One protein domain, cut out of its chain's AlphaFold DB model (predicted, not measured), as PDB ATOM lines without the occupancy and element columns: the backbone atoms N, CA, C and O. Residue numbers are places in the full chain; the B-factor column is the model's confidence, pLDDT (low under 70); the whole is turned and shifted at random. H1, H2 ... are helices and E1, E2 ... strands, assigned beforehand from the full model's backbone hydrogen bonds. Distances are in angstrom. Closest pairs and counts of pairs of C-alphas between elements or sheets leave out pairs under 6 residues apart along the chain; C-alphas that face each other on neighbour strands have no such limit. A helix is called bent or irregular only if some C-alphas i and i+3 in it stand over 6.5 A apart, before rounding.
ATOM      1  N   THR A 115     -34.000  23.023 -19.521       93.00
ATOM      2  CA  THR A 115     -34.194  24.468 -19.505       93.00
ATOM      3  C   THR A 115     -34.057  24.992 -20.930       93.00
ATOM      4  O   THR A 115     -33.010  24.828 -21.559       93.00
ATOM      5  N   LYS A 116     -35.116  25.600 -21.469       92.06
ATOM      6  CA  LYS A 116     -35.107  26.227 -22.793       92.06
ATOM      7  C   LYS A 116     -34.934  27.732 -22.620       92.06
ATOM      8  O   LYS A 116     -35.799  28.406 -22.063       92.06
ATOM      9  N   ALA A 117     -33.817  28.248 -23.122       90.81
ATOM     10  CA  ALA A 117     -33.613  29.684 -23.269       90.81
ATOM     11  C   ALA A 117     -34.556  30.246 -24.345       90.81
ATOM     12  O   ALA A 117     -34.784  29.605 -25.380       90.81
ATOM     13  N   LEU A 118     -35.103  31.429 -24.084       89.56
ATOM     14  CA  LEU A 118     -35.891  32.198 -25.034       89.56
ATOM     15  C   LEU A 118     -34.940  32.989 -25.933       89.56
ATOM     16  O   LEU A 118     -34.009  33.643 -25.466       89.56
ATOM     17  N   GLU A 119     -35.175  32.923 -27.237       85.12
ATOM     18  CA  GLU A 119     -34.392  33.635 -28.253       85.12
ATOM     19  C   GLU A 119     -35.019  35.021 -28.486       85.12
ATOM     20  O   GLU A 119     -35.545  35.317 -29.555       85.12
ATOM     21  N   LEU A 120     -35.039  35.845 -27.431       81.12
ATOM     22  CA  LEU A 120     -35.561  37.216 -27.446       81.12
ATOM     23  C   LEU A 120     -34.404  38.222 -27.509       81.12
ATOM     24  O   LEU A 120     -33.335  37.977 -26.956       81.12
ATOM     25  N   ALA A 121     -34.617  39.353 -28.187       75.50
ATOM     26  CA  ALA A 121     -33.652  40.447 -28.272       75.50
ATOM     27  C   ALA A 121     -34.217  41.713 -27.592       75.50
ATOM     28  O   ALA A 121     -35.289  42.169 -28.001       75.50
ATOM     29  N   PRO A 122     -33.513  42.316 -26.612       80.19
ATOM     30  CA  PRO A 122     -32.280  41.833 -25.979       80.19
ATOM     31  C   PRO A 122     -32.544  40.615 -25.083       80.19
ATOM     32  O   PRO A 122     -33.588  40.539 -24.443       80.19
ATOM     33  N   GLN A 123     -31.594  39.682 -25.027       77.50
ATOM     34  CA  GLN A 123     -31.727  38.482 -24.204       77.50
ATOM     35  C   GLN A 123     -31.412  38.818 -22.743       77.50
ATOM     36  O   GLN A 123     -30.283  39.177 -22.405       77.50
ATOM     37  N   GLY A 124     -32.416  38.729 -21.879       82.19
ATOM     38  CA  GLY A 124     -32.273  38.880 -20.438       82.19
ATOM     39  C   GLY A 124     -31.701  37.627 -19.767       82.19
ATOM     40  O   GLY A 124     -31.877  36.505 -20.234       82.19
ATOM     41  N   LEU A 125     -31.060  37.804 -18.605       85.81
ATOM     42  CA  LEU A 125     -30.530  36.703 -17.778       85.81
ATOM     43  C   LEU A 125     -31.611  35.688 -17.358       85.81
ATOM     44  O   LEU A 125     -31.323  34.512 -17.147       85.81
ATOM     45  N   HIS A 126     -32.851  36.150 -17.218       88.94
ATOM     46  CA  HIS A 126     -33.989  35.358 -16.752       88.94
ATOM     47  C   HIS A 126     -34.938  34.953 -17.887       88.94
ATOM     48  O   HIS A 126     -36.043  34.481 -17.623       88.94
ATOM     49  N   ASP A 127     -34.503  35.099 -19.140       92.31
ATOM     50  CA  ASP A 127     -35.295  34.768 -20.325       92.31
ATOM     51  C   ASP A 127     -35.161  33.280 -20.656       92.31
ATOM     52  O   ASP A 127     -34.664  32.865 -21.704       92.31
ATOM     53  N   TYR A 128     -35.595  32.444 -19.723       93.19
ATOM     54  CA  TYR A 128     -35.644  31.003 -19.890       93.19
ATOM     55  C   TYR A 128     -36.880  30.434 -19.210       93.19
ATOM     56  O   TYR A 128     -37.466  31.031 -18.307       93.19
ATOM     57  N   PHE A 129     -37.268  29.238 -19.628       93.25
ATOM     58  CA  PHE A 129     -38.252  28.451 -18.905       93.25
ATOM     59  C   PHE A 129     -37.829  26.989 -18.877       93.25
ATOM     60  O   PHE A 129     -37.228  26.468 -19.820       93.25
ATOM     61  N   ASP A 130     -38.156  26.305 -17.790       93.56
ATOM     62  CA  ASP A 130     -38.006  24.862 -17.729       93.56
ATOM     63  C   ASP A 130     -39.174  24.203 -18.454       93.56
ATOM     64  O   ASP A 130     -40.340  24.373 -18.101       93.56
ATOM     65  N   VAL A 131     -38.855  23.404 -19.471       92.94
ATOM     66  CA  VAL A 131     -39.839  22.597 -20.207       92.94
ATOM     67  C   VAL A 131     -40.375  21.468 -19.320       92.94
ATOM     68  O   VAL A 131     -41.365  20.811 -19.639       92.94
ATOM     69  N   SER A 132     -39.696  21.168 -18.213       89.56
ATOM     70  CA  SER A 132     -39.992  20.014 -17.372       89.56
ATOM     71  C   SER A 132     -39.706  20.299 -15.892       89.56
ATOM     72  O   SER A 132     -40.312  21.206 -15.332       89.56
ATOM     73  N   ALA A 133     -38.874  19.502 -15.210       87.38
ATOM     74  CA  ALA A 133     -38.697  19.604 -13.761       87.38
ATOM     75  C   ALA A 133     -38.191  20.997 -13.333       87.38
ATOM     76  O   ALA A 133     -37.031  21.320 -13.551       87.38
ATOM     77  N   MET A 134     -39.070  21.784 -12.703       91.00
ATOM     78  CA  MET A 134     -38.798  23.173 -12.300       91.00
ATOM     79  C   MET A 134     -38.910  23.398 -10.787       91.00
ATOM     80  O   MET A 134     -38.304  24.307 -10.229       91.00
ATOM     81  N   ARG A 135     -39.742  22.609 -10.097       91.00
ATOM     82  CA  ARG A 135     -40.094  22.839  -8.689       91.00
ATOM     83  C   ARG A 135     -39.918  21.558  -7.889       91.00
ATOM     84  O   ARG A 135     -40.502  20.533  -8.231       91.00
ATOM     85  N   PHE A 136     -39.169  21.652  -6.797       88.81
ATOM     86  CA  PHE A 136     -38.956  20.562  -5.850       88.81
ATOM     87  C   PHE A 136     -39.513  20.966  -4.486       88.81
ATOM     88  O   PHE A 136     -39.253  22.066  -3.998       88.81
ATOM     89  N   LEU A 137     -40.303  20.088  -3.870       91.94
ATOM     90  CA  LEU A 137     -40.863  20.329  -2.542       91.94
ATOM     91  C   LEU A 137     -39.847  19.929  -1.478       91.94
ATOM     92  O   LEU A 137     -39.353  18.804  -1.492       91.94
ATOM     93  N   ARG A 138     -39.577  20.811  -0.511       89.00
ATOM     94  CA  ARG A 138     -38.724  20.469   0.631       89.00
ATOM     95  C   ARG A 138     -39.474  19.524   1.570       89.00
ATOM     96  O   ARG A 138     -40.255  19.954   2.409       89.00
ATOM     97  N   SER A 139     -39.248  18.231   1.380       92.62
ATOM     98  CA  SER A 139     -39.867  17.129   2.117       92.62
ATOM     99  C   SER A 139     -38.820  16.039   2.366       92.62
ATOM    100  O   SER A 139     -37.930  15.887   1.523       92.62
ATOM    101  N   PRO A 140     -38.922  15.251   3.455       93.38
ATOM    102  CA  PRO A 140     -38.016  14.128   3.710       93.38
ATOM    103  C   PRO A 140     -37.880  13.162   2.523       93.38
ATOM    104  O   PRO A 140     -36.798  12.653   2.257       93.38
ATOM    105  N   ILE A 141     -38.947  12.974   1.740       92.19
ATOM    106  CA  ILE A 141     -38.952  12.082   0.567       92.19
ATOM    107  C   ILE A 141     -38.009  12.587  -0.542       92.19
ATOM    108  O   ILE A 141     -37.410  11.790  -1.257       92.19
ATOM    109  N   LEU A 142     -37.844  13.908  -0.677       90.44
ATOM    110  CA  LEU A 142     -36.975  14.540  -1.680       90.44
ATOM    111  C   LEU A 142     -35.633  14.997  -1.100       90.44
ATOM    112  O   LEU A 142     -34.891  15.724  -1.759       90.44
ATOM    113  N   GLN A 143     -35.290  14.576   0.119       91.00
ATOM    114  CA  GLN A 143     -34.069  15.020   0.788       91.00
ATOM    115  C   GLN A 143     -32.816  14.708  -0.043       91.00
ATOM    116  O   GLN A 143     -31.988  15.592  -0.246       91.00
ATOM    117  N   LYS A 144     -32.729  13.502  -0.616       86.50
ATOM    118  CA  LYS A 144     -31.612  13.102  -1.488       86.50
ATOM    119  C   LYS A 144     -31.482  13.972  -2.736       86.50
ATOM    120  O   LYS A 144     -30.372  14.227  -3.189       86.50
ATOM    121  N   THR A 145     -32.595  14.480  -3.267       87.12
ATOM    122  CA  THR A 145     -32.584  15.421  -4.393       87.12
ATOM    123  C   THR A 145     -31.920  16.740  -3.995       87.12
ATOM    124  O   THR A 145     -31.075  17.238  -4.733       87.12
ATOM    125  N   PHE A 146     -32.241  17.287  -2.817       88.75
ATOM    126  CA  PHE A 146     -31.594  18.505  -2.312       88.75
ATOM    127  C   PHE A 146     -30.128  18.282  -1.940       88.75
ATOM    128  O   PHE A 146     -29.302  19.141  -2.236       88.75
ATOM    129  N   GLU A 147     -29.793  17.134  -1.348       86.94
ATOM    130  CA  GLU A 147     -28.403  16.756  -1.076       86.94
ATOM    131  C   GLU A 147     -27.596  16.723  -2.379       86.94
ATOM    132  O   GLU A 147     -26.604  17.438  -2.492       86.94
ATOM    133  N   CYS A 148     -28.082  16.013  -3.405       82.12
ATOM    134  CA  CYS A 148     -27.450  15.949  -4.725       82.12
ATOM    135  C   CYS A 148     -27.241  17.339  -5.350       82.12
ATOM    136  O   CYS A 148     -26.162  17.627  -5.869       82.12
ATOM    137  N   LEU A 149     -28.251  18.215  -5.286       81.75
ATOM    138  CA  LEU A 149     -28.149  19.591  -5.783       81.75
ATOM    139  C   LEU A 149     -27.090  20.402  -5.019       81.75
ATOM    140  O   LEU A 149     -26.352  21.176  -5.623       81.75
ATOM    141  N   SER A 150     -26.997  20.216  -3.701       81.75
ATOM    142  CA  SER A 150     -26.072  20.966  -2.844       81.75
ATOM    143  C   SER A 150     -24.616  20.502  -2.958       81.75
ATOM    144  O   SER A 150     -23.714  21.335  -3.040       81.75
ATOM    145  N   THR A 151     -24.369  19.190  -3.023       70.94
ATOM    146  CA  THR A 151     -23.018  18.609  -3.092       70.94
ATOM    147  C   THR A 151     -22.312  18.991  -4.390       70.94
ATOM    148  O   THR A 151     -21.130  19.338  -4.373       70.94
ATOM    149  N   SER A 152     -23.052  18.998  -5.505       58.62
ATOM    150  CA  SER A 152     -22.533  19.399  -6.817       58.62
ATOM    151  C   SER A 152     -22.034  20.852  -6.822       58.62
ATOM    152  O   SER A 152     -21.007  21.161  -7.425       58.62
ATOM    153  N   MET A 153     -22.684  21.742  -6.065       52.59
ATOM    154  CA  MET A 153     -22.266  23.143  -5.975       52.59
ATOM    155  C   MET A 153     -20.959  23.313  -5.193       52.59
ATOM    156  O   MET A 153     -20.097  24.078  -5.608       52.59
ATOM    157  N   SER A 154     -20.747  22.550  -4.121       52.84
ATOM    158  CA  SER A 154     -19.534  22.645  -3.293       52.84
ATOM    159  C   SER A 154     -18.261  22.166  -4.006       52.84
ATOM    160  O   SER A 154     -17.182  22.707  -3.767       52.84
ATOM    161  N   SER A 155     -18.369  21.155  -4.874       49.03
ATOM    162  CA  SER A 155     -17.233  20.629  -5.649       49.03
ATOM    163  C   SER A 155     -16.845  21.559  -6.806       49.03
ATOM    164  O   SER A 155     -15.654  21.762  -7.053       49.03
ATOM    165  N   LEU A 156     -17.827  22.199  -7.451       43.97
ATOM    166  CA  LEU A 156     -17.597  23.117  -8.569       43.97
ATOM    167  C   LEU A 156     -16.894  24.421  -8.135       43.97
ATOM    168  O   LEU A 156     -16.088  24.957  -8.887       43.97
ATOM    169  N   PHE A 157     -17.127  24.894  -6.904       44.88
ATOM    170  CA  PHE A 157     -16.466  26.085  -6.342       44.88
ATOM    171  C   PHE A 157     -15.090  25.822  -5.708       44.88
ATOM    172  O   PHE A 157     -14.456  26.756  -5.233       44.88
ATOM    173  N   ARG A 158     -14.606  24.573  -5.679       42.47
ATOM    174  CA  ARG A 158     -13.289  24.232  -5.103       42.47
ATOM    175  C   ARG A 158     -12.156  24.162  -6.132       42.47
ATOM    176  O   ARG A 158     -11.018  23.918  -5.746       42.47
ATOM    177  N   THR A 159     -12.475  24.347  -7.413       39.31
ATOM    178  CA  THR A 159     -11.535  24.216  -8.546       39.31
ATOM    179  C   THR A 159     -11.363  25.536  -9.317       39.31
ATOM    180  O   THR A 159     -10.798  25.550 -10.406       39.31
ATOM    181  N   ILE A 160     -11.835  26.650  -8.755       40.75
ATOM    182  CA  ILE A 160     -11.632  28.014  -9.264       40.75
ATOM    183  C   ILE A 160     -11.082  28.850  -8.113       40.75
ATOM    184  O   ILE A 160     -10.144  29.635  -8.357       40.75
TER     185      ILE A 160
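This is residues 115 to 160 of the 160 residues of an uncharacterized protein of Botrytis elliptica (UniProt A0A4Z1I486). This is an open L: one arm is a small hairpin of two short strands, E1 and E2, with a wide loop, drawn out by the link after it, and the other arm is the single helix H1, which does not fold back onto the hairpin. Residues 139 to 144 and 147 to 160, of which 140 to 144 and 147 to 156 belong to H1, stand free of the rest. The printed part has 46 residues, with two named strands and then one named helix in the order E1, E2, H1; the two strands form one antiparallel sheet, and the class is mixed, helices and strands. The whole is extended, with a radius of gyration of the C-alphas of 14.8 A, and flat, with spans of 40 by 31 by 11 A.

Start at Thr 115, where strand E1, residues 115 to 117, begins, and look across to strand E2, residues 128 to 130. The two form a hairpin, antiparallel, with 158 degrees between their N-to-C directions. The C-alphas of Thr 115 and Asp 130 face each other at 4.2 A, and those of Ala 117 and Tyr 128 also at 4.2 A. Look there for N 116 and O 129, 2.8 A apart, and N 129 and O 116, 3.0 A apart, both within hydrogen-bond range. Farther along is helix H1, residues 140 to 156, which is apart from E1, with no C-alpha of the one within 8 A of the other. In H1, 10 of 13 O i to N i+4 pairs are within hydrogen-bond range. The helix is irregular: the C-alphas of Ile 141 and Lys 144 are 7.7 A apart, against about 5 A in a regular helix.

Find C-alpha 115 at (-34.194, 24.468, -19.505); from there E1 runs through three residues to Ala 117. E2, also three residues, runs from Tyr 128 to Asp 130, whose C-alpha is at (-38.006, 24.862, -17.729). Then find C-alpha 140 at (-38.016, 14.128, 3.710); from there H1 runs 25.5 A through 17 residues to C-alpha 156 at (-17.597, 23.117, -8.569).

The two C-alphas farthest apart are those of Ala 121, in the loop between the strands, and Pro 140, where H1 begins, at 41.6 A. The first and last printed C-alphas, of Thr 115 and Ile 160, are 25.0 A apart. The printed part has no cut, and Ile 160 is the chain's last residue. Both links are short, with 10 residues between E1 and E2 and 9 between E2 and H1. The mean pLDDT of the printed part is 79.7; look at residues 152 to 160, of which 152 to 156 belong to H1, for the model's low confidence, under 70.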